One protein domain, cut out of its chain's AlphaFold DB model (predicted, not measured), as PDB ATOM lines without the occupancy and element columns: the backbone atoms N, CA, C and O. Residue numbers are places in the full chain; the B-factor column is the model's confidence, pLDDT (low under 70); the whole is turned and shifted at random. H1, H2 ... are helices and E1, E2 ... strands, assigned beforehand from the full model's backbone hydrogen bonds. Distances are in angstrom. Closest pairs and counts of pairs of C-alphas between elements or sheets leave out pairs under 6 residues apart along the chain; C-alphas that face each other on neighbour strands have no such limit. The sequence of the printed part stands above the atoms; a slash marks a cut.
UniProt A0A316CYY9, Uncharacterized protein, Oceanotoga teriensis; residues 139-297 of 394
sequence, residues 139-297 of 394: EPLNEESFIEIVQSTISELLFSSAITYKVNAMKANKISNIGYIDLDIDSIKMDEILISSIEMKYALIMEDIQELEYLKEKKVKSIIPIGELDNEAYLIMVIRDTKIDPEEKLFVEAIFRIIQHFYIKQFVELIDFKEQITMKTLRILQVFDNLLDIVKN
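What this domain is: This is residues 139 to 297 of the 394 residues of an uncharacterized protein of Oceanotoga teriensis (UniProt A0A316CYY9). A strongly twisted, curled sheet of five strands has H1 and H4 side by side over one face and the smaller helices H2 and H3 on the opposite face. H5 folds back alongside H4 on the side away from the sheet, and its far part, with the last residue, sticks out: residues 285 to 297 stand free. The printed part has 159 residues, with five named helices and five named strands in the order H1 E1 E2 E3 H2 H3 E4 E5 H4 H5. The sheet runs E3 E2 E1 E5 E4, all antiparallel, and the class is mixed, helices and strands. The whole is compact, with a radius of gyration of the C-alphas of 15.9 A and spans of 43 by 40 by 26 A.

How they stand to each other: The inner strands E1, residues 161 to 168, and E5, residues 233 to 239, are antiparallel neighbours at 154 degrees, with N 163 and O 237 within hydrogen-bond range at 2.9 A. E2, residues 171 to 178, forms a hairpin with E1, with N 162 and O 178 at 2.8 A, and bends by 53 degrees at residue 175. The edge strand E3, residues 187 to 189, forms a hairpin with E2, with N 188 and O 172 at 2.8 A. E1, E2 and E3 make a meander, each strand the antiparallel neighbour of the one before. At the other edge E4, residues 220 to 227, forms a hairpin with E5, with N 224 and O 236 at 2.8 A. Across the sheet the strands' lines turn by 83 degrees. H1, residues 143 to 157, is on the sheet at a height of 8.0 A and runs along the strands, over E1 and only just not over E5, on which 2 of its C-alphas fall; its closest C-alphas to E1 are those of Ser 155 and Ser 161, 5.2 A. H4, residues 246 to 268, is on the same face at a height of 8.6 A, over E4 and along it at 13 degrees on the local plane; their closest C-alphas are those of Ile 226 and Gln 260, 6.2 A. H1 and H4 are close but not clearly touching, Val 150 to Ile 259 at 7.3 A between C-alphas, at a shallow tilt of 11 degrees, opposite ways. On the opposite face H2, residues 192 to 199, is only just over E5 and E4, with 3 of its C-alphas falling on each; the C-alphas of Ile 198 and Pro 225 are its closest to E4, 5.3 A. H3, residues 213 to 216, is on that same face, over none of the strands. H5, residues 273 to 296, is not on the sheet; it is close to H4 but not clearly touching, with the closest C-alphas those of Gln 266 and Phe 273, 7.3 A, at a shallow tilt of 11 degrees, opposite ways. Every O i to N i+4 pair is within hydrogen-bond range in H1 and H2, 17 of 19 are in H4 and 19 of 20 in H5, and H3 is too short for such a pair.

Where its parts are: H1 begins at C-alpha 143, (-36.242, -38.246, -14.108), and measures 21.0 A from first to last C-alpha. E1 measures 22.4 A, E2 20.8 A, E4 20.2 A and E5 19.5 A. H4 is 32.6 A long, beginning at C-alpha 246, (-63.434, -41.828, -28.504). H5, 33.6 A long, ends at C-alpha 296, (-52.224, -42.812, -44.769).

The domain as a whole: The C-alphas of Ala 169 and Asn 297, the two farthest apart, are 48.9 A apart. The printed part has no cut, and the link from H2 to H3, 13 residues, is long. The mean pLDDT of the printed part is 78.4; 37 residues are under 70, among them residues 270 to 297.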
ATOM      1  N   GLU A 139     -33.283 -43.055 -24.942       73.12
ATOM      2  CA  GLU A 139     -32.019 -42.678 -24.338       73.12
ATOM      3  C   GLU A 139     -32.122 -42.758 -22.804       73.12
ATOM      4  O   GLU A 139     -33.214 -42.611 -22.251       73.12
ATOM      5  N   PRO A 140     -31.013 -43.033 -22.090       75.38
ATOM      6  CA  PRO A 140     -31.005 -42.945 -20.638       75.38
ATOM      7  C   PRO A 140     -31.234 -41.491 -20.222       75.38
ATOM      8  O   PRO A 140     -30.391 -40.625 -20.474       75.38
ATOM      9  N   LEU A 141     -32.365 -41.236 -19.576       83.12
ATOM     10  CA  LEU A 141     -32.777 -39.917 -19.119       83.12
ATOM     11  C   LEU A 141     -32.648 -39.824 -17.601       83.12
ATOM     12  O   LEU A 141     -32.749 -40.812 -16.875       83.12
ATOM     13  N   ASN A 142     -32.438 -38.607 -17.104       87.12
ATOM     14  CA  ASN A 142     -32.770 -38.321 -15.714       87.12
ATOM     15  C   ASN A 142     -34.295 -38.146 -15.592       87.12
ATOM     16  O   ASN A 142     -34.991 -37.913 -16.581       87.12
ATOM     17  N   GLU A 143     -34.805 -38.254 -14.372       86.25
ATOM     18  CA  GLU A 143     -36.242 -38.246 -14.108       86.25
ATOM     19  C   GLU A 143     -36.927 -36.923 -14.488       86.25
ATOM     20  O   GLU A 143     -38.009 -36.941 -15.066       86.25
ATOM     21  N   GLU A 144     -36.278 -35.776 -14.262       88.75
ATOM     22  CA  GLU A 144     -36.819 -34.465 -14.650       88.75
ATOM     23  C   GLU A 144     -37.001 -34.361 -16.172       88.75
ATOM     24  O   GLU A 144     -38.081 -34.007 -16.642       88.75
ATOM     25  N   SER A 145     -35.981 -34.746 -16.945       88.38
ATOM     26  CA  SER A 145     -36.032 -34.757 -18.411       88.38
ATOM     27  C   SER A 145     -37.049 -35.764 -18.946       88.38
ATOM     28  O   SER A 145     -37.731 -35.482 -19.928       88.38
ATOM     29  N   PHE A 146     -37.185 -36.925 -18.298       90.06
ATOM     30  CA  PHE A 146     -38.204 -37.915 -18.648       90.06
ATOM     31  C   PHE A 146     -39.612 -37.328 -18.508       90.06
ATOM     32  O   PHE A 146     -40.411 -37.395 -19.440       90.06
ATOM     33  N   ILE A 147     -39.900 -36.711 -17.361       92.19
ATOM     34  CA  ILE A 147     -41.198 -36.098 -17.083       92.19
ATOM     35  C   ILE A 147     -41.488 -34.939 -18.042       92.19
ATOM     36  O   ILE A 147     -42.605 -34.851 -18.546       92.19
ATOM     37  N   GLU A 148     -40.505 -34.084 -18.331       90.12
ATOM     38  CA  GLU A 148     -40.660 -32.959 -19.261       90.12
ATOM     39  C   GLU A 148     -41.016 -33.425 -20.680       90.12
ATOM     40  O   GLU A 148     -41.977 -32.924 -21.266       90.12
ATOM     41  N   ILE A 149     -40.299 -34.427 -21.209       85.94
ATOM     42  CA  ILE A 149     -40.571 -35.011 -22.533       85.94
ATOM     43  C   ILE A 149     -41.997 -35.560 -22.583       85.94
ATOM     44  O   ILE A 149     -42.766 -35.221 -23.481       85.94
ATOM     45  N   VAL A 150     -42.371 -36.369 -21.590       90.50
ATOM     46  CA  VAL A 150     -43.704 -36.973 -21.515       90.50
ATOM     47  C   VAL A 150     -44.797 -35.904 -21.454       90.50
ATOM     48  O   VAL A 150     -45.777 -35.968 -22.196       90.50
ATOM     49  N   GLN A 151     -44.627 -34.909 -20.586       90.06
ATOM     50  CA  GLN A 151     -45.574 -33.816 -20.403       90.06
ATOM     51  C   GLN A 151     -45.738 -32.991 -21.687       90.06
ATOM     52  O   GLN A 151     -46.867 -32.677 -22.069       90.06
ATOM     53  N   SER A 152     -44.635 -32.689 -22.378       84.00
ATOM     54  CA  SER A 152     -44.648 -31.964 -23.652       84.00
ATOM     55  C   SER A 152     -45.384 -32.748 -24.733       84.00
ATOM     56  O   SER A 152     -46.255 -32.191 -25.396       84.00
ATOM     57  N   THR A 153     -45.093 -34.045 -24.885       82.44
ATOM     58  CA  THR A 153     -45.778 -34.883 -25.876       82.44
ATOM     59  C   THR A 153     -47.272 -34.975 -25.592       82.44
ATOM     60  O   THR A 153     -48.064 -34.866 -26.519       82.44
ATOM     61  N   ILE A 154     -47.686 -35.163 -24.336       86.38
ATOM     62  CA  ILE A 154     -49.112 -35.240 -23.981       86.38
ATOM     63  C   ILE A 154     -49.825 -33.921 -24.306       86.38
ATOM     64  O   ILE A 154     -50.921 -33.938 -24.871       86.38
ATOM     65  N   SER A 155     -49.204 -32.787 -23.965       84.94
ATOM     66  CA  SER A 155     -49.741 -31.458 -24.272       84.94
ATOM     67  C   SER A 155     -49.930 -31.268 -25.779       84.94
ATOM     68  O   SER A 155     -51.010 -30.862 -26.208       84.94
ATOM     69  N   GLU A 156     -48.928 -31.638 -26.576       76.50
ATOM     70  CA  GLU A 156     -48.959 -31.547 -28.035       76.50
ATOM     71  C   GLU A 156     -50.001 -32.496 -28.657       76.50
ATOM     72  O   GLU A 156     -50.867 -32.070 -29.418       76.50
ATOM     73  N   LEU A 157     -49.962 -33.777 -28.287       76.25
ATOM     74  CA  LEU A 157     -50.768 -34.839 -28.891       76.25
ATOM     75  C   LEU A 157     -52.269 -34.662 -28.649       76.25
ATOM     76  O   LEU A 157     -53.078 -34.958 -29.530       76.25
ATOM     77  N   LEU A 158     -52.636 -34.208 -27.450       77.88
ATOM     78  CA  LEU A 158     -54.032 -34.020 -27.044       77.88
ATOM     79  C   LEU A 158     -54.489 -32.567 -27.163       77.88
ATOM     80  O   LEU A 158     -55.581 -32.251 -26.686       77.88
ATOM     81  N   PHE A 159     -53.655 -31.692 -27.731       74.81
ATOM     82  CA  PHE A 159     -53.897 -30.254 -27.822       74.81
ATOM     83  C   PHE A 159     -54.417 -29.676 -26.495       74.81
ATOM     84  O   PHE A 159     -55.501 -29.100 -26.386       74.81
ATOM     85  N   SER A 160     -53.668 -29.954 -25.433       83.38
ATOM     86  CA  SER A 160     -54.121 -29.809 -24.053       83.38
ATOM     87  C   SER A 160     -53.049 -29.177 -23.185       83.38
ATOM     88  O   SER A 160     -51.902 -29.002 -23.596       83.38
ATOM     89  N   SER A 161     -53.417 -28.841 -21.954       89.75
ATOM     90  CA  SER A 161     -52.428 -28.550 -20.917       89.75
ATOM     91  C   SER A 161     -52.172 -29.797 -20.102       89.75
ATOM     92  O   SER A 161     -53.108 -30.455 -19.655       89.75
ATOM     93  N   ALA A 162     -50.903 -30.117 -19.923       92.31
ATOM     94  CA  ALA A 162     -50.447 -31.218 -19.108       92.31
ATOM     95  C   ALA A 162     -49.828 -30.628 -17.839       92.31
ATOM     96  O   ALA A 162     -48.833 -29.908 -17.911       92.31
ATOM     97  N   ILE A 163     -50.398 -30.919 -16.670       94.38
ATOM     98  CA  ILE A 163     -49.848 -30.492 -15.375       94.38
ATOM     99  C   ILE A 163     -49.311 -31.702 -14.638       94.38
ATOM    100  O   ILE A 163     -50.059 -32.641 -14.371       94.38
ATOM    101  N   THR A 164     -48.044 -31.645 -14.248       94.94
ATOM    102  CA  THR A 164     -47.417 -32.718 -13.485       94.94
ATOM    103  C   THR A 164     -47.455 -32.408 -11.999       94.94
ATOM    104  O   THR A 164     -47.043 -31.334 -11.548       94.94
ATOM    105  N   TYR A 165     -47.895 -33.393 -11.224       95.00
ATOM    106  CA  TYR A 165     -47.828 -33.398  -9.775       95.00
ATOM    107  C   TYR A 165     -46.895 -34.504  -9.300       95.00
ATOM    108  O   TYR A 165     -47.024 -35.641  -9.744       95.00
ATOM    109  N   LYS A 166     -46.008 -34.198  -8.351       94.62
ATOM    110  CA  LYS A 166     -45.218 -35.201  -7.628       94.62
ATOM    111  C   LYS A 166     -45.979 -35.668  -6.395       94.62
ATOM    112  O   LYS A 166     -46.382 -34.848  -5.560       94.62
ATOM    113  N   VAL A 167     -46.170 -36.976  -6.279       93.56
ATOM    114  CA  VAL A 167     -46.857 -37.612  -5.158       93.56
ATOM    115  C   VAL A 167     -45.877 -37.825  -4.012       93.56
ATOM    116  O   VAL A 167     -44.827 -38.433  -4.168       93.56
ATOM    117  N   ASN A 168     -46.239 -37.312  -2.841       87.44
ATOM    118  CA  ASN A 168     -45.523 -37.494  -1.589       87.44
ATOM    119  C   ASN A 168     -46.535 -37.892  -0.510       87.44
ATOM    120  O   ASN A 168     -47.339 -37.069  -0.053       87.44
ATOM    121  N   ALA A 169     -46.483 -39.156  -0.083       82.44
ATOM    122  CA  ALA A 169     -47.463 -39.747   0.827       82.44
ATOM    123  C   ALA A 169     -48.906 -39.533   0.313       82.44
ATOM    124  O   ALA A 169     -49.234 -39.921  -0.800       82.44
ATOM    125  N   MET A 170     -49.768 -38.885   1.098       88.56
ATOM    126  CA  MET A 170     -51.187 -38.674   0.767       88.56
ATOM    127  C   MET A 170     -51.469 -37.352   0.028       88.56
ATOM    128  O   MET A 170     -52.596 -36.846   0.061       88.56
ATOM    129  N   LYS A 171     -50.455 -36.737  -0.589       92.06
ATOM    130  CA  LYS A 171     -50.600 -35.481  -1.339       92.06
ATOM    131  C   LYS A 171     -49.809 -35.507  -2.637       92.06
ATOM    132  O   LYS A 171     -48.670 -35.954  -2.647       92.06
ATOM    133  N   ALA A 172     -50.373 -34.927  -3.686       92.62
ATOM    134  CA  ALA A 172     -49.680 -34.625  -4.927       92.62
ATOM    135  C   ALA A 172     -49.467 -33.109  -5.019       92.62
ATOM    136  O   ALA A 172     -50.418 -32.351  -4.841       92.62
ATOM    137  N   ASN A 173     -48.234 -32.653  -5.245       94.25
ATOM    138  CA  ASN A 173     -47.909 -31.226  -5.357       94.25
ATOM    139  C   ASN A 173     -47.480 -30.911  -6.782       94.25
ATOM    140  O   ASN A 173     -46.673 -31.647  -7.347       94.25
ATOM    141  N   LYS A 174     -48.009 -29.826  -7.341       94.12
ATOM    142  CA  LYS A 174     -47.693 -29.366  -8.692       94.12
ATOM    143  C   LYS A 174     -46.199 -29.065  -8.792       94.12
ATOM    144  O   LYS A 174     -45.651 -28.374  -7.935       94.12
ATOM    145  N   ILE A 175     -45.549 -29.590  -9.827       93.31
ATOM    146  CA  ILE A 175     -44.120 -29.359 -10.090       93.31
ATOM    147  C   ILE A 175     -43.874 -28.661 -11.426       93.31
ATOM    148  O   ILE A 175     -42.905 -27.918 -11.550       93.31
ATOM    149  N   SER A 176     -44.759 -28.848 -12.404       92.19
ATOM    150  CA  SER A 176     -44.635 -28.237 -13.726       92.19
ATOM    151  C   SER A 176     -45.989 -28.152 -14.426       92.19
ATOM    152  O   SER A 176     -46.916 -28.909 -14.131       92.19
ATOM    153  N   ASN A 177     -46.095 -27.239 -15.389       91.19
ATOM    154  CA  ASN A 177     -47.226 -27.111 -16.304       91.19
ATOM    155  C   ASN A 177     -46.683 -26.830 -17.713       91.19
ATOM    156  O   ASN A 177     -45.826 -25.959 -17.863       91.19
ATOM    157  N   ILE A 178     -47.191 -27.546 -18.716       85.25
ATOM    158  CA  ILE A 178     -46.976 -27.273 -20.140       85.25
ATOM    159  C   ILE A 178     -48.351 -27.142 -20.796       85.25
ATOM    160  O   ILE A 178     -49.205 -28.007 -20.615       85.25
ATOM    161  N   GLY A 179     -48.556 -26.071 -21.561       74.88
ATOM    162  CA  GLY A 179     -49.803 -25.788 -22.274       74.88
ATOM    163  C   GLY A 179     -50.441 -24.457 -21.872       74.88
ATOM    164  O   GLY A 179     -49.828 -23.622 -21.208       74.88
ATOM    165  N   TYR A 180     -51.671 -24.244 -22.337       65.06
ATOM    166  CA  TYR A 180     -52.341 -22.937 -22.352       65.06
ATOM    167  C   TYR A 180     -53.290 -22.689 -21.169       65.06
ATOM    168  O   TYR A 180     -53.553 -21.544 -20.806       65.06
ATOM    169  N   ILE A 181     -53.811 -23.755 -20.567       71.12
ATOM    170  CA  ILE A 181     -54.785 -23.754 -19.478       71.12
ATOM    171  C   ILE A 181     -54.035 -24.043 -18.183       71.12
ATOM    172  O   ILE A 181     -53.588 -25.163 -17.925       71.12
ATOM    173  N   ASP A 182     -53.913 -23.015 -17.348       70.69
ATOM    174  CA  ASP A 182     -53.386 -23.186 -16.006       70.69
ATOM    175  C   ASP A 182     -54.495 -23.551 -15.023       70.69
ATOM    176  O   ASP A 182     -55.622 -23.052 -15.079       70.69
ATOM    177  N   LEU A 183     -54.150 -24.437 -14.100       74.69
ATOM    178  CA  LEU A 183     -55.053 -24.926 -13.079       74.69
ATOM    179  C   LEU A 183     -54.541 -24.403 -11.738       74.69
ATOM    180  O   LEU A 183     -53.423 -24.725 -11.321       74.69
ATOM    181  N   ASP A 184     -55.363 -23.572 -11.091       76.31
ATOM    182  CA  ASP A 184     -55.101 -22.958  -9.779       76.31
ATOM    183  C   ASP A 184     -55.300 -23.986  -8.652       76.31
ATOM    184  O   ASP A 184     -56.188 -23.885  -7.802       76.31
ATOM    185  N   ILE A 185     -54.543 -25.078  -8.742       81.88
ATOM    186  CA  ILE A 185     -54.474 -26.152  -7.761       81.88
ATOM    187  C   ILE A 185     -53.002 -26.524  -7.604       81.88
ATOM    188  O   ILE A 185     -52.442 -27.293  -8.374       81.88
ATOM    189  N   ASP A 186     -52.367 -25.990  -6.566       87.56
ATOM    190  CA  ASP A 186     -50.965 -26.308  -6.273       87.56
ATOM    191  C   ASP A 186     -50.798 -27.674  -5.602       87.56
ATOM    192  O   ASP A 186     -49.725 -28.281  -5.644       87.56
ATOM    193  N   SER A 187     -51.853 -28.176  -4.954       89.31
ATOM    194  CA  SER A 187     -51.810 -29.459  -4.263       89.31
ATOM    195  C   SER A 187     -53.148 -30.178  -4.287       89.31
ATOM    196  O   SER A 187     -54.200 -29.563  -4.108       89.31
ATOM    197  N   ILE A 188     -53.085 -31.495  -4.441       90.88
ATOM    198  CA  ILE A 188     -54.233 -32.392  -4.500       90.88
ATOM    199  C   ILE A 188     -54.069 -33.435  -3.405       90.88
ATOM    200  O   ILE A 188     -52.970 -33.928  -3.142       90.88
ATOM    201  N   LYS A 189     -55.163 -33.751  -2.716       90.25
ATOM    202  CA  LYS A 189     -55.174 -34.852  -1.758       90.25
ATOM    203  C   LYS A 189     -55.296 -36.161  -2.533       90.25
ATOM    204  O   LYS A 189     -56.180 -36.276  -3.370       90.25
ATOM    205  N   MET A 190     -54.442 -37.130  -2.222       90.62
ATOM    206  CA  MET A 190     -54.554 -38.474  -2.781       90.62
ATOM    207  C   MET A 190     -55.754 -39.174  -2.140       90.62
ATOM    208  O   MET A 190     -55.784 -39.362  -0.920       90.62
ATOM    209  N   ASP A 191     -56.757 -39.497  -2.946       88.50
ATOM    210  CA  ASP A 191     -57.857 -40.380  -2.567       88.50
ATOM    211  C   ASP A 191     -57.597 -41.813  -3.046       88.50
ATOM    212  O   ASP A 191     -56.588 -42.096  -3.693       88.50
ATOM    213  N   GLU A 192     -58.498 -42.730  -2.691       88.31
ATOM    214  CA  GLU A 192     -58.354 -44.151  -3.019       88.31
ATOM    215  C   GLU A 192     -58.289 -44.406  -4.530       88.31
ATOM    216  O   GLU A 192     -57.591 -45.327  -4.936       88.31
ATOM    217  N   ILE A 193     -58.929 -43.576  -5.361       90.06
ATOM    218  CA  ILE A 193     -58.967 -43.752  -6.822       90.06
ATOM    219  C   ILE A 193     -57.655 -43.295  -7.458       90.06
ATOM    220  O   ILE A 193     -57.109 -43.966  -8.334       90.06
ATOM    221  N   LEU A 194     -57.112 -42.160  -7.015       91.19
ATOM    222  CA  LEU A 194     -55.807 -41.691  -7.478       91.19
ATOM    223  C   LEU A 194     -54.699 -42.646  -7.026       91.19
ATOM    224  O   LEU A 194     -53.796 -42.946  -7.802       91.19
ATOM    225  N   ILE A 195     -54.786 -43.170  -5.803       89.44
ATOM    226  CA  ILE A 195     -53.849 -44.178  -5.289       89.44
ATOM    227  C   ILE A 195     -53.958 -45.462  -6.110       89.44
ATOM    228  O   ILE A 195     -52.942 -45.932  -6.621       89.44
ATOM    229  N   SER A 196     -55.174 -45.981  -6.320       86.00
ATOM    230  CA  SER A 196     -55.373 -47.202  -7.102       86.00
ATOM    231  C   SER A 196     -54.899 -47.045  -8.542       86.00
ATOM    232  O   SER A 196     -54.331 -47.989  -9.080       86.00
ATOM    233  N   SER A 197     -55.052 -45.866  -9.155       87.19
ATOM    234  CA  SER A 197     -54.525 -45.607 -10.504       87.19
ATOM    235  C   SER A 197     -53.011 -45.786 -10.598       87.19
ATOM    236  O   SER A 197     -52.518 -46.353 -11.574       87.19
ATOM    237  N   ILE A 198     -52.274 -45.374  -9.558       86.75
ATOM    238  CA  ILE A 198     -50.819 -45.525  -9.502       86.75
ATOM    239  C   ILE A 198     -50.468 -46.990  -9.226       86.75
ATOM    240  O   ILE A 198     -49.666 -47.573  -9.950       86.75
ATOM    241  N   GLU A 199     -51.089 -47.606  -8.216       80.88
ATOM    242  CA  GLU A 199     -50.787 -48.984  -7.800       80.88
ATOM    243  C   GLU A 199     -51.123 -50.014  -8.882       80.88
ATOM    244  O   GLU A 199     -50.332 -50.912  -9.171       80.88
ATOM    245  N   MET A 200     -52.297 -49.881  -9.497       76.00
ATOM    246  CA  MET A 200     -52.772 -50.787 -10.539       76.00
ATOM    247  C   MET A 200     -52.308 -50.368 -11.935       76.00
ATOM    248  O   MET A 200     -52.602 -51.079 -12.894       76.00
ATOM    249  N   LYS A 201     -51.584 -49.246 -12.052       77.88
ATOM    250  CA  LYS A 201     -51.006 -48.742 -13.301       77.88
ATOM    251  C   LYS A 201     -52.067 -48.653 -14.401       77.88
ATOM    252  O   LYS A 201     -51.992 -49.363 -15.404       77.88
ATOM    253  N   TYR A 202     -53.029 -47.749 -14.235       80.44
ATOM    254  CA  TYR A 202     -53.986 -47.407 -15.291       80.44
ATOM    255  C   TYR A 202     -54.236 -45.902 -15.356       80.44
ATOM    256  O   TYR A 202     -54.258 -45.214 -14.337       80.44
ATOM    257  N   ALA A 203     -54.431 -45.389 -16.571       86.69
ATOM    258  CA  ALA A 203     -54.856 -44.012 -16.774       86.69
ATOM    259  C   ALA A 203     -56.341 -43.852 -16.414       86.69
ATOM    260  O   ALA A 203     -57.160 -44.736 -16.659       86.69
ATOM    261  N   LEU A 204     -56.690 -42.704 -15.846       89.00
ATOM    262  CA  LEU A 204     -58.061 -42.335 -15.525       89.00
ATOM    263  C   LEU A 204     -58.622 -41.478 -16.653       89.00
ATOM    264  O   LEU A 204     -58.117 -40.382 -16.886       89.00
ATOM    265  N   ILE A 205     -59.678 -41.941 -17.322       89.12
ATOM    266  CA  ILE A 205     -60.483 -41.107 -18.218       89.12
ATOM    267  C   ILE A 205     -61.650 -40.553 -17.410       89.12
ATOM    268  O   ILE A 205     -62.508 -41.287 -16.926       89.12
ATOM    269  N   MET A 206     -61.671 -39.237 -17.224       88.69
ATOM    270  CA  MET A 206     -62.555 -38.599 -16.250       88.69
ATOM    271  C   MET A 206     -64.033 -38.695 -16.631       88.69
ATOM    272  O   MET A 206     -64.890 -38.654 -15.754       88.69
ATOM    273  N   GLU A 207     -64.358 -38.843 -17.915       81.69
ATOM    274  CA  GLU A 207     -65.740 -39.060 -18.357       81.69
ATOM    275  C   GLU A 207     -66.366 -40.299 -17.692       81.69
ATOM    276  O   GLU A 207     -67.534 -40.259 -17.305       81.69
ATOM    277  N   ASP A 208     -65.556 -41.329 -17.437       81.12
ATOM    278  CA  ASP A 208     -65.994 -42.643 -16.967       81.12
ATOM    279  C   ASP A 208     -65.987 -42.784 -15.423       81.12
ATOM    280  O   ASP A 208     -66.416 -43.805 -14.890       81.12
ATOM    281  N   ILE A 209     -65.544 -41.757 -14.678       83.56
ATOM    282  CA  ILE A 209     -65.325 -41.815 -13.214       83.56
ATOM    283  C   ILE A 209     -66.240 -40.833 -12.489       83.56
ATOM    284  O   ILE A 209     -66.076 -39.634 -12.657       83.56
ATOM    285  N   GLN A 210     -67.175 -41.264 -11.646       83.06
ATOM    286  CA  GLN A 210     -68.144 -40.345 -11.015       83.06
ATOM    287  C   GLN A 210     -67.616 -39.671  -9.740       83.06
ATOM    288  O   GLN A 210     -68.060 -38.597  -9.347       83.06
ATOM    289  N   GLU A 211     -66.652 -40.294  -9.083       85.75
ATOM    290  CA  GLU A 211     -66.213 -39.974  -7.729       85.75
ATOM    291  C   GLU A 211     -65.234 -38.789  -7.666       85.75
ATOM    292  O   GLU A 211     -65.017 -38.219  -6.597       85.75
ATOM    293  N   LEU A 212     -64.678 -38.381  -8.813       86.44
ATOM    294  CA  LEU A 212     -63.706 -37.290  -8.951       86.44
ATOM    295  C   LEU A 212     -64.304 -36.044  -9.627       86.44
ATOM    296  O   LEU A 212     -63.620 -35.327 -10.360       86.44
ATOM    297  N   GLU A 213     -65.588 -35.767  -9.388       84.44
ATOM    298  CA  GLU A 213     -66.323 -34.681 -10.054       84.44
ATOM    299  C   GLU A 213     -65.653 -33.306  -9.878       84.44
ATOM    300  O   GLU A 213     -65.592 -32.514 -10.815       84.44
ATOM    301  N   TYR A 214     -65.028 -33.056  -8.723       85.94
ATOM    302  CA  TYR A 214     -64.312 -31.804  -8.452       85.94
ATOM    303  C   TYR A 214     -63.138 -31.543  -9.418       85.94
ATOM    304  O   TYR A 214     -62.783 -30.387  -9.648       85.94
ATOM    305  N   LEU A 215     -62.527 -32.591  -9.987       88.19
ATOM    306  CA  LEU A 215     -61.496 -32.461 -11.023       88.19
ATOM    307  C   LEU A 215     -62.123 -32.256 -12.407       88.19
ATOM    308  O   LEU A 215     -61.586 -31.493 -13.211       88.19
ATOM    309  N   LYS A 216     -63.291 -32.853 -12.675       85.69
ATOM    310  CA  LYS A 216     -64.032 -32.625 -13.927       85.69
ATOM    311  C   LYS A 216     -64.523 -31.195 -14.057       85.69
ATOM    312  O   LYS A 216     -64.377 -30.594 -15.116       85.69
ATOM    313  N   GLU A 217     -65.038 -30.624 -12.968       83.19
ATOM    314  CA  GLU A 217     -65.425 -29.209 -12.892       83.19
ATOM    315  C   GLU A 217     -64.244 -28.278 -13.204       83.19
ATOM    316  O   GLU A 217     -64.416 -27.172 -13.715       83.19
ATOM    317  N   LYS A 218     -63.020 -28.746 -12.933       82.94
ATOM    318  CA  LYS A 218     -61.756 -28.071 -13.246       82.94
ATOM    319  C   LYS A 218     -61.214 -28.416 -14.633       82.94
ATOM    320  O   LYS A 218     -60.075 -28.081 -14.942       82.94
ATOM    321  N   LYS A 219     -62.041 -29.048 -15.468       87.12
ATOM    322  CA  LYS A 219     -61.753 -29.427 -16.852       87.12
ATOM    323  C   LYS A 219     -60.617 -30.444 -17.008       87.12
ATOM    324  O   LYS A 219     -60.064 -30.586 -18.097       87.12
ATOM    325  N   VAL A 220     -60.291 -31.184 -15.946       90.88
ATOM    326  CA  VAL A 220     -59.414 -32.354 -16.052       90.88
ATOM    327  C   VAL A 220     -60.168 -33.429 -16.831       90.88
ATOM    328  O   VAL A 220     -61.278 -33.809 -16.456       90.88
ATOM    329  N   LYS A 221     -59.580 -33.896 -17.932       91.25
ATOM    330  CA  LYS A 221     -60.174 -34.913 -18.810       91.25
ATOM    331  C   LYS A 221     -59.529 -36.278 -18.654       91.25
ATOM    332  O   LYS A 221     -60.220 -37.285 -18.780       91.25
ATOM    333  N   SER A 222     -58.241 -36.320 -18.329       92.69
ATOM    334  CA  SER A 222     -57.578 -37.562 -17.951       92.69
ATOM    335  C   SER A 222     -56.465 -37.344 -16.933       92.69
ATOM    336  O   SER A 222     -55.965 -36.230 -16.755       92.69
ATOM    337  N   ILE A 223     -56.110 -38.418 -16.228       93.75
ATOM    338  CA  ILE A 223     -55.005 -38.456 -15.270       93.75
ATOM    339  C   ILE A 223     -54.138 -39.663 -15.609       93.75
ATOM    340  O   ILE A 223     -54.612 -40.795 -15.623       93.75
ATOM    341  N   ILE A 224     -52.865 -39.412 -15.891       93.69
ATOM    342  CA  ILE A 224     -51.890 -40.414 -16.315       93.69
ATOM    343  C   ILE A 224     -50.882 -40.592 -15.172       93.69
ATOM    344  O   ILE A 224     -50.099 -39.672 -14.912       93.69
ATOM    345  N   PRO A 225     -50.890 -41.734 -14.461       92.19
ATOM    346  CA  PRO A 225     -49.907 -42.003 -13.424       92.19
ATOM    347  C   PRO A 225     -48.570 -42.434 -14.032       92.19
ATOM    348  O   PRO A 225     -48.519 -43.209 -14.991       92.19
ATOM    349  N   ILE A 226     -47.474 -41.960 -13.445       90.31
ATOM    350  CA  ILE A 226     -46.100 -42.297 -13.830       90.31
ATOM    351  C   ILE A 226     -45.345 -42.719 -12.576       90.31
ATOM    352  O   ILE A 226     -45.378 -42.017 -11.570       90.31
ATOM    353  N   GLY A 227     -44.658 -43.854 -12.643       84.12
ATOM    354  CA  GLY A 227     -43.883 -44.384 -11.525       84.12
ATOM    355  C   GLY A 227     -44.694 -45.140 -10.479       84.12
ATOM    356  O   GLY A 227     -45.801 -45.604 -10.752       84.12
ATOM    357  N   GLU A 228     -44.092 -45.335  -9.306       79.75
ATOM    358  CA  GLU A 228     -44.586 -46.222  -8.245       79.75
ATOM    359  C   GLU A 228     -44.543 -45.517  -6.888       79.75
ATOM    360  O   GLU A 228     -43.592 -44.801  -6.585       79.75
ATOM    361  N   LEU A 229     -45.559 -45.740  -6.043       73.38
ATOM    362  CA  LEU A 229     -45.679 -45.071  -4.737       73.38
ATOM    363  C   LEU A 229     -44.510 -45.355  -3.786       73.38
ATOM    364  O   LEU A 229     -44.163 -44.490  -2.984       73.38
ATOM    365  N   ASP A 230     -43.924 -46.551  -3.869       69.81
ATOM    366  CA  ASP A 230     -42.789 -46.956  -3.034       69.81
ATOM    367  C   ASP A 230     -41.459 -46.312  -3.478       69.81
ATOM    368  O   ASP A 230     -40.481 -46.350  -2.730       69.81
ATOM    369  N   ASN A 231     -41.433 -45.706  -4.671       74.12
ATOM    370  CA  ASN A 231     -40.306 -44.965  -5.233       74.12
ATOM    371  C   ASN A 231     -40.711 -43.491  -5.427       74.12
ATOM    372  O   ASN A 231     -41.111 -42.823  -4.473       74.12
ATOM    373  N   GLU A 232     -40.603 -42.969  -6.648       82.19
ATOM    374  CA  GLU A 232     -41.190 -41.690  -7.024       82.19
ATOM    375  C   GLU A 232     -42.431 -41.943  -7.891       82.19
ATOM    376  O   GLU A 232     -42.418 -42.752  -8.823       82.19
ATOM    377  N   ALA A 233     -43.525 -41.261  -7.556       91.06
ATOM    378  CA  ALA A 233     -44.769 -41.316  -8.305       91.06
ATOM    379  C   ALA A 233     -45.197 -39.912  -8.719       91.06
ATOM    380  O   ALA A 233     -45.085 -38.942  -7.962       91.06
ATOM    381  N   TYR A 234     -45.747 -39.824  -9.919       94.00
ATOM    382  CA  TYR A 234     -46.242 -38.602 -10.519       94.00
ATOM    383  C   TYR A 234     -47.628 -38.829 -11.095       94.00
ATOM    384  O   TYR A 234     -47.986 -39.931 -11.506       94.00
ATOM    385  N   LEU A 235     -48.394 -37.750 -11.165       94.81
ATOM    386  CA  LEU A 235     -49.653 -37.692 -11.886       94.81
ATOM    387  C   LEU A 235     -49.546 -36.586 -12.925       94.81
ATOM    388  O   LEU A 235     -49.290 -35.438 -12.564       94.81
ATOM    389  N   ILE A 236     -49.772 -36.916 -14.193       94.81
ATOM    390  CA  ILE A 236     -49.972 -35.917 -15.240       94.81
ATOM    391  C   ILE A 236     -51.467 -35.750 -15.455       94.81
ATOM    392  O   ILE A 236     -52.158 -36.686 -15.847       94.81
ATOM    393  N   MET A 237     -51.967 -34.551 -15.191       94.38
ATOM    394  CA  MET A 237     -53.350 -34.176 -15.455       94.38
ATOM    395  C   MET A 237     -53.454 -33.520 -16.821       94.38
ATOM    396  O   MET A 237     -52.783 -32.523 -17.075       94.38
ATOM    397  N   VAL A 238     -54.321 -34.067 -17.666       92.50
ATOM    398  CA  VAL A 238     -54.650 -33.527 -18.985       92.50
ATOM    399  C   VAL A 238     -55.868 -32.635 -18.855       92.50
ATOM    400  O   VAL A 238     -56.934 -33.070 -18.410       92.50
ATOM    401  N   ILE A 239     -55.711 -31.378 -19.246       90.56
ATOM    402  CA  ILE A 239     -56.694 -30.322 -19.049       90.56
ATOM    403  C   ILE A 239     -56.998 -29.704 -20.399       90.56
ATOM    404  O   ILE A 239     -56.108 -29.216 -21.096       90.56
ATOM    405  N   ARG A 240     -58.275 -29.721 -20.760       84.69
ATOM    406  CA  ARG A 240     -58.781 -29.108 -21.985       84.69
ATOM    407  C   ARG A 240     -60.245 -28.763 -21.814       84.69
ATOM    408  O   ARG A 240     -60.943 -29.363 -20.999       84.69
ATOM    409  N   ASP A 241     -60.708 -27.792 -22.580       72.81
ATOM    410  CA  ASP A 241     -62.100 -27.351 -22.528       72.81
ATOM    411  C   ASP A 241     -63.006 -28.309 -23.322       72.81
ATOM    412  O   ASP A 241     -64.096 -28.651 -22.857       72.81
ATOM    413  N   THR A 242     -62.477 -28.881 -24.405       72.50
ATOM    414  CA  THR A 242     -63.142 -29.853 -25.281       72.50
ATOM    415  C   THR A 242     -63.280 -31.239 -24.634       72.50
ATOM    416  O   THR A 242     -62.634 -31.575 -23.634       72.50
ATOM    417  N   LYS A 243     -64.162 -32.083 -25.176       72.56
ATOM    418  CA  LYS A 243     -64.238 -33.505 -24.789       72.56
ATOM    419  C   LYS A 243     -63.023 -34.266 -25.324       72.56
ATOM    420  O   LYS A 243     -62.390 -33.798 -26.262       72.56
ATOM    421  N   ILE A 244     -62.693 -35.393 -24.690       72.69
ATOM    422  CA  ILE A 244     -61.787 -36.385 -25.279       72.69
ATOM    423  C   ILE A 244     -62.641 -37.206 -26.236       72.69
ATOM    424  O   ILE A 244     -63.611 -37.830 -25.797       72.69
ATOM    425  N   ASP A 245     -62.302 -37.174 -27.518       65.88
ATOM    426  CA  ASP A 245     -62.999 -37.980 -28.514       65.88
ATOM    427  C   ASP A 245     -62.735 -39.479 -28.267       65.88
ATOM    428  O   ASP A 245     -61.701 -39.838 -27.693       65.88
ATOM    429  N   PRO A 246     -63.634 -40.390 -28.685       62.69
ATOM    430  CA  PRO A 246     -63.434 -41.828 -28.504       62.69
ATOM    431  C   PRO A 246     -62.076 -42.326 -29.017       62.69
ATOM    432  O   PRO A 246     -61.439 -43.137 -28.348       62.69
ATOM    433  N   GLU A 247     -61.589 -41.794 -30.142       60.19
ATOM    434  CA  GLU A 247     -60.283 -42.161 -30.697       60.19
ATOM    435  C   GLU A 247     -59.127 -41.661 -29.814       60.19
ATOM    436  O   GLU A 247     -58.119 -42.344 -29.664       60.19
ATOM    437  N   GLU A 248     -59.279 -40.500 -29.168       64.75
ATOM    438  CA  GLU A 248     -58.282 -39.915 -28.261       64.75
ATOM    439  C   GLU A 248     -58.099 -40.731 -26.972       64.75
ATOM    440  O   GLU A 248     -56.993 -40.761 -26.424       64.75
ATOM    441  N   LYS A 249     -59.140 -41.443 -26.510       72.62
ATOM    442  CA  LYS A 249     -59.046 -42.337 -25.338       72.62
ATOM    443  C   LYS A 249     -57.998 -43.432 -25.555       72.62
ATOM    444  O   LYS A 249     -57.169 -43.667 -24.677       72.62
ATOM    445  N   LEU A 250     -57.981 -44.021 -26.750       61.31
ATOM    446  CA  LEU A 250     -57.031 -45.068 -27.137       61.31
ATOM    447  C   LEU A 250     -55.584 -44.565 -27.074       61.31
ATOM    448  O   LEU A 250     -54.687 -45.244 -26.570       61.31
ATOM    449  N   PHE A 251     -55.354 -43.330 -27.524       66.69
ATOM    450  CA  PHE A 251     -54.028 -42.722 -27.464       66.69
ATOM    451  C   PHE A 251     -53.577 -42.450 -26.035       66.69
ATOM    452  O   PHE A 251     -52.414 -42.700 -25.720       66.69
ATOM    453  N   VAL A 252     -54.471 -41.987 -25.157       75.44
ATOM    454  CA  VAL A 252     -54.150 -41.797 -23.735       75.44
ATOM    455  C   VAL A 252     -53.676 -43.110 -23.111       75.44
ATOM    456  O   VAL A 252     -52.648 -43.127 -22.431       75.44
ATOM    457  N   GLU A 253     -54.367 -44.219 -23.380       70.06
ATOM    458  CA  GLU A 253     -53.989 -45.539 -22.867       70.06
ATOM    459  C   GLU A 253     -52.669 -46.054 -23.457       70.06
ATOM    460  O   GLU A 253     -51.818 -46.578 -22.729       70.06
ATOM    461  N   ALA A 254     -52.462 -45.879 -24.763       66.75
ATOM    462  CA  ALA A 254     -51.236 -46.277 -25.445       66.75
ATOM    463  C   ALA A 254     -50.013 -45.508 -24.921       66.75
ATOM    464  O   ALA A 254     -48.993 -46.108 -24.575       66.75
ATOM    465  N   ILE A 255     -50.136 -44.183 -24.809       74.69
ATOM    466  CA  ILE A 255     -49.101 -43.296 -24.273       74.69
ATOM    467  C   ILE A 255     -48.784 -43.680 -22.834       74.69
ATOM    468  O   ILE A 255     -47.619 -43.882 -22.501       74.69
ATOM    469  N   PHE A 256     -49.808 -43.861 -22.000       81.50
ATOM    470  CA  PHE A 256     -49.647 -44.318 -20.625       81.50
ATOM    471  C   PHE A 256     -48.815 -45.613 -20.540       81.50
ATOM    472  O   PHE A 256     -47.849 -45.683 -19.777       81.50
ATOM    473  N   ARG A 257     -49.135 -46.618 -21.366       70.88
ATOM    474  CA  ARG A 257     -48.412 -47.902 -21.403       70.88
ATOM    475  C   ARG A 257     -46.954 -47.738 -21.837       70.88
ATOM    476  O   ARG A 257     -46.077 -48.363 -21.239       70.88
ATOM    477  N   ILE A 258     -46.688 -46.891 -22.831       70.50
ATOM    478  CA  ILE A 258     -45.328 -46.568 -23.292       70.50
ATOM    479  C   ILE A 258     -44.536 -45.886 -22.174       70.50
ATOM    480  O   ILE A 258     -43.428 -46.316 -21.852       70.50
ATOM    481  N   ILE A 259     -45.115 -44.868 -21.536       82.06
ATOM    482  CA  ILE A 259     -44.479 -44.128 -20.443       82.06
ATOM    483  C   ILE A 259     -44.120 -45.071 -19.294       82.06
ATOM    484  O   ILE A 259     -42.978 -45.083 -18.842       82.06
ATOM    485  N   GLN A 260     -45.068 -45.896 -18.845       79.19
ATOM    486  CA  GLN A 260     -44.837 -46.862 -17.770       79.19
ATOM    487  C   GLN A 260     -43.741 -47.866 -18.120       79.19
ATOM    488  O   GLN A 260     -42.880 -48.148 -17.287       79.19
ATOM    489  N   HIS A 261     -43.741 -48.378 -19.355       75.19
ATOM    490  CA  HIS A 261     -42.706 -49.294 -19.822       75.19
ATOM    491  C   HIS A 261     -41.312 -48.677 -19.680       75.19
ATOM    492  O   HIS A 261     -40.436 -49.270 -19.047       75.19
ATOM    493  N   PHE A 262     -41.108 -47.480 -20.236       76.50
ATOM    494  CA  PHE A 262     -39.807 -46.827 -20.168       76.50
ATOM    495  C   PHE A 262     -39.443 -46.442 -18.734       76.50
ATOM    496  O   PHE A 262     -38.318 -46.716 -18.329       76.50
ATOM    497  N   TYR A 263     -40.377 -45.913 -17.936       82.94
ATOM    498  CA  TYR A 263     -40.110 -45.547 -16.542       82.94
ATOM    499  C   TYR A 263     -39.580 -46.738 -15.727       82.94
ATOM    500  O   TYR A 263     -38.527 -46.642 -15.098       82.94
ATOM    501  N   ILE A 264     -40.260 -47.890 -15.793       76.94
ATOM    502  CA  ILE A 264     -39.847 -49.111 -15.084       76.94
ATOM    503  C   ILE A 264     -38.442 -49.536 -15.526       76.94
ATOM    504  O   ILE A 264     -37.585 -49.836 -14.695       76.94
ATOM    505  N   LYS A 265     -38.171 -49.528 -16.834       72.69
ATOM    506  CA  LYS A 265     -36.868 -49.949 -17.360       72.69
ATOM    507  C   LYS A 265     -35.733 -49.001 -16.975       72.69
ATOM    508  O   LYS A 265     -34.641 -49.489 -16.689       72.69
ATOM    509  N   GLN A 266     -35.968 -47.686 -16.963       77.75
ATOM    510  CA  GLN A 266     -34.930 -46.695 -16.643       77.75
ATOM    511  C   GLN A 266     -34.652 -46.626 -15.146       77.75
ATOM    512  O   GLN A 266     -33.495 -46.650 -14.729       77.75
ATOM    513  N   PHE A 267     -35.714 -46.533 -14.346       80.44
ATOM    514  CA  PHE A 267     -35.608 -46.080 -12.961       80.44
ATOM    515  C   PHE A 267     -35.822 -47.201 -11.941       80.44
ATOM    516  O   PHE A 267     -35.334 -47.087 -10.819       80.44
ATOM    517  N   VAL A 268     -36.486 -48.302 -12.320       75.81
ATOM    518  CA  VAL A 268     -36.782 -49.418 -11.402       75.81
ATOM    519  C   VAL A 268     -35.854 -50.611 -11.636       75.81
ATOM    520  O   VAL A 268     -35.244 -51.114 -10.695       75.81
ATOM    521  N   GLU A 269     -35.715 -51.077 -12.879       71.19
ATOM    522  CA  GLU A 269     -35.012 -52.336 -13.170       71.19
ATOM    523  C   GLU A 269     -33.487 -52.196 -13.364       71.19
ATOM    524  O   GLU A 269     -32.790 -53.209 -13.315       71.19
ATOM    525  N   LEU A 270     -32.945 -50.979 -13.543       59.78
ATOM    526  CA  LEU A 270     -31.497 -50.688 -13.663       59.78
ATOM    527  C   LEU A 270     -30.731 -51.638 -14.621       59.78
ATOM    528  O   LEU A 270     -29.577 -52.003 -14.372       59.78
ATOM    529  N   ILE A 271     -31.373 -52.074 -15.708       54.00
ATOM    530  CA  ILE A 271     -30.796 -52.996 -16.702       54.00
ATOM    531  C   ILE A 271     -29.748 -52.257 -17.550       54.00
ATOM    532  O   ILE A 271     -29.871 -51.051 -17.756       54.00
ATOM    533  N   ASP A 272     -28.732 -52.972 -18.063       53.12
ATOM    534  CA  ASP A 272     -27.753 -52.432 -19.022       53.12
ATOM    535  C   ASP A 272     -28.487 -51.909 -20.272       53.12
ATOM    536  O   ASP A 272     -28.943 -52.642 -21.154       53.12
ATOM    537  N   PHE A 273     -28.695 -50.599 -20.240       52.22
ATOM    538  CA  PHE A 273     -29.863 -49.911 -20.778       52.22
ATOM    539  C   PHE A 273     -29.870 -49.851 -22.312       52.22
ATOM    540  O   PHE A 273     -30.901 -49.678 -22.955       52.22
ATOM    541  N   LYS A 274     -28.698 -50.011 -22.927       50.78
ATOM    542  CA  LYS A 274     -28.446 -49.559 -24.296       50.78
ATOM    543  C   LYS A 274     -28.833 -50.571 -25.376       50.78
ATOM    544  O   LYS A 274     -29.376 -50.176 -26.405       50.78
ATOM    545  N   GLU A 275     -28.578 -51.865 -25.173       51.38
ATOM    546  CA  GLU A 275     -28.833 -52.881 -26.212       51.38
ATOM    547  C   GLU A 275     -30.289 -53.365 -26.233       51.38
ATOM    548  O   GLU A 275     -30.862 -53.525 -27.312       51.38
ATOM    549  N   GLN A 276     -30.921 -53.550 -25.067       53.06
ATOM    550  CA  GLN A 276     -32.302 -54.044 -25.008       53.06
ATOM    551  C   GLN A 276     -33.322 -52.991 -25.450       53.06
ATOM    552  O   GLN A 276     -34.263 -53.332 -26.167       53.06
ATOM    553  N   ILE A 277     -33.117 -51.721 -25.086       53.75
ATOM    554  CA  ILE A 277     -34.014 -50.640 -25.500       53.75
ATOM    555  C   ILE A 277     -33.872 -50.366 -26.982       53.75
ATOM    556  O   ILE A 277     -34.878 -50.384 -27.667       53.75
ATOM    557  N   THR A 278     -32.658 -50.250 -27.528       51.56
ATOM    558  CA  THR A 278     -32.490 -50.005 -28.971       51.56
ATOM    559  C   THR A 278     -33.242 -51.040 -29.816       51.56
ATOM    560  O   THR A 278     -33.957 -50.673 -30.743       51.56
ATOM    561  N   MET A 279     -33.158 -52.330 -29.467       53.47
ATOM    562  CA  MET A 279     -33.883 -53.384 -30.184       53.47
ATOM    563  C   MET A 279     -35.404 -53.327 -29.977       53.47
ATOM    564  O   MET A 279     -36.141 -53.553 -30.934       53.47
ATOM    565  N   LYS A 280     -35.892 -53.024 -28.767       53.59
ATOM    566  CA  LYS A 280     -37.333 -52.915 -28.464       53.59
ATOM    567  C   LYS A 280     -37.971 -51.641 -29.020       53.59
ATOM    568  O   LYS A 280     -39.011 -51.712 -29.665       53.59
ATOM    569  N   THR A 281     -37.297 -50.510 -28.890       53.84
ATOM    570  CA  THR A 281     -37.610 -49.233 -29.533       53.84
ATOM    571  C   THR A 281     -37.709 -49.389 -31.039       53.84
ATOM    572  O   THR A 281     -38.725 -49.020 -31.611       53.84
ATOM    573  N   LEU A 282     -36.711 -49.994 -31.698       54.91
ATOM    574  CA  LEU A 282     -36.765 -50.223 -33.145       54.91
ATOM    575  C   LEU A 282     -37.999 -51.040 -33.561       54.91
ATOM    576  O   LEU A 282     -38.576 -50.758 -34.606       54.91
ATOM    577  N   ARG A 283     -38.437 -52.005 -32.742       57.88
ATOM    578  CA  ARG A 283     -39.653 -52.799 -32.996       57.88
ATOM    579  C   ARG A 283     -40.924 -51.968 -32.849       57.88
ATOM    580  O   ARG A 283     -41.775 -52.009 -33.730       57.88
ATOM    581  N   ILE A 284     -41.028 -51.182 -31.778       56.12
ATOM    582  CA  ILE A 284     -42.157 -50.272 -31.553       56.12
ATOM    583  C   ILE A 284     -42.248 -49.249 -32.700       56.12
ATOM    584  O   ILE A 284     -43.324 -49.034 -33.251       56.12
ATOM    585  N   LEU A 285     -41.116 -48.691 -33.139       55.28
ATOM    586  CA  LEU A 285     -41.053 -47.768 -34.277       55.28
ATOM    587  C   LEU A 285     -41.471 -48.425 -35.600       55.28
ATOM    588  O   LEU A 285     -42.175 -47.797 -36.380       55.28
ATOM    589  N   GLN A 286     -41.083 -49.681 -35.846       59.03
ATOM    590  CA  GLN A 286     -41.510 -50.433 -37.035       59.03
ATOM    591  C   GLN A 286     -43.023 -50.674 -37.057       59.03
ATOM    592  O   GLN A 286     -43.646 -50.557 -38.111       59.03
ATOM    593  N   VAL A 287     -43.626 -50.974 -35.903       58.19
ATOM    594  CA  VAL A 287     -45.087 -51.080 -35.778       58.19
ATOM    595  C   VAL A 287     -45.741 -49.736 -36.070       58.19
ATOM    596  O   VAL A 287     -46.670 -49.686 -36.870       58.19
ATOM    597  N   PHE A 288     -45.237 -48.645 -35.487       58.44
ATOM    598  CA  PHE A 288     -45.779 -47.308 -35.734       58.44
ATOM    599  C   PHE A 288     -45.641 -46.865 -37.189       58.44
ATOM    600  O   PHE A 288     -46.584 -46.301 -37.732       58.44
ATOM    601  N   ASP A 289     -44.523 -47.161 -37.851       58.78
ATOM    602  CA  ASP A 289     -44.338 -46.857 -39.273       58.78
ATOM    603  C   ASP A 289     -45.338 -47.621 -40.154       58.78
ATOM    604  O   ASP A 289     -45.903 -47.047 -41.087       58.78
ATOM    605  N   ASN A 290     -45.626 -48.880 -39.822       60.41
ATOM    606  CA  ASN A 290     -46.639 -49.671 -40.519       60.41
ATOM    607  C   ASN A 290     -48.067 -49.175 -40.229       60.41
ATOM    608  O   ASN A 290     -48.883 -49.098 -41.145       60.41
ATOM    609  N   LEU A 291     -48.369 -48.782 -38.987       58.72
ATOM    610  CA  LEU A 291     -49.655 -48.177 -38.625       58.72
ATOM    611  C   LEU A 291     -49.866 -46.834 -39.334       58.72
ATOM    612  O   LEU A 291     -50.940 -46.591 -39.878       58.72
ATOM    613  N   LEU A 292     -48.830 -45.998 -39.416       59.72
ATOM    614  CA  LEU A 292     -48.850 -44.761 -40.195       59.72
ATOM    615  C   LEU A 292     -49.111 -45.029 -41.684       59.72
ATOM    616  O   LEU A 292     -49.856 -44.278 -42.308       59.72
ATOM    617  N   ASP A 293     -48.540 -46.089 -42.263       63.06
ATOM    618  CA  ASP A 293     -48.806 -46.476 -43.657       63.06
ATOM    619  C   ASP A 293     -50.233 -47.013 -43.874       63.06
ATOM    620  O   ASP A 293     -50.856 -46.736 -44.904       63.06
ATOM    621  N   ILE A 294     -50.777 -47.755 -42.904       61.50
ATOM    622  CA  ILE A 294     -52.174 -48.218 -42.898       61.50
ATOM    623  C   ILE A 294     -53.126 -47.027 -42.905       61.50
ATOM    624  O   ILE A 294     -54.042 -46.978 -43.726       61.50
ATOM    625  N   VAL A 295     -52.884 -46.066 -42.013       57.06
ATOM    626  CA  VAL A 295     -53.717 -44.875 -41.840       57.06
ATOM    627  C   VAL A 295     -53.634 -43.977 -43.081       57.06
ATOM    628  O   VAL A 295     -54.667 -43.633 -43.649       57.06
ATOM    629  N   LYS A 296     -52.428 -43.679 -43.587       59.69
ATOM    630  CA  LYS A 296     -52.224 -42.812 -44.769       59.69
ATOM    631  C   LYS A 296     -52.688 -43.422 -46.089       59.69
ATOM    632  O   LYS A 296     -52.973 -42.697 -47.039       59.69
ATOM    633  N   ASN A 297     -52.704 -44.749 -46.198       65.69
ATOM    634  CA  ASN A 297     -53.104 -45.443 -47.415       65.69
ATOM    635  C   ASN A 297     -53.993 -46.645 -47.063       65.69
ATOM    636  O   ASN A 297     -53.502 -47.779 -46.997       65.69
TER     637      ASN A 297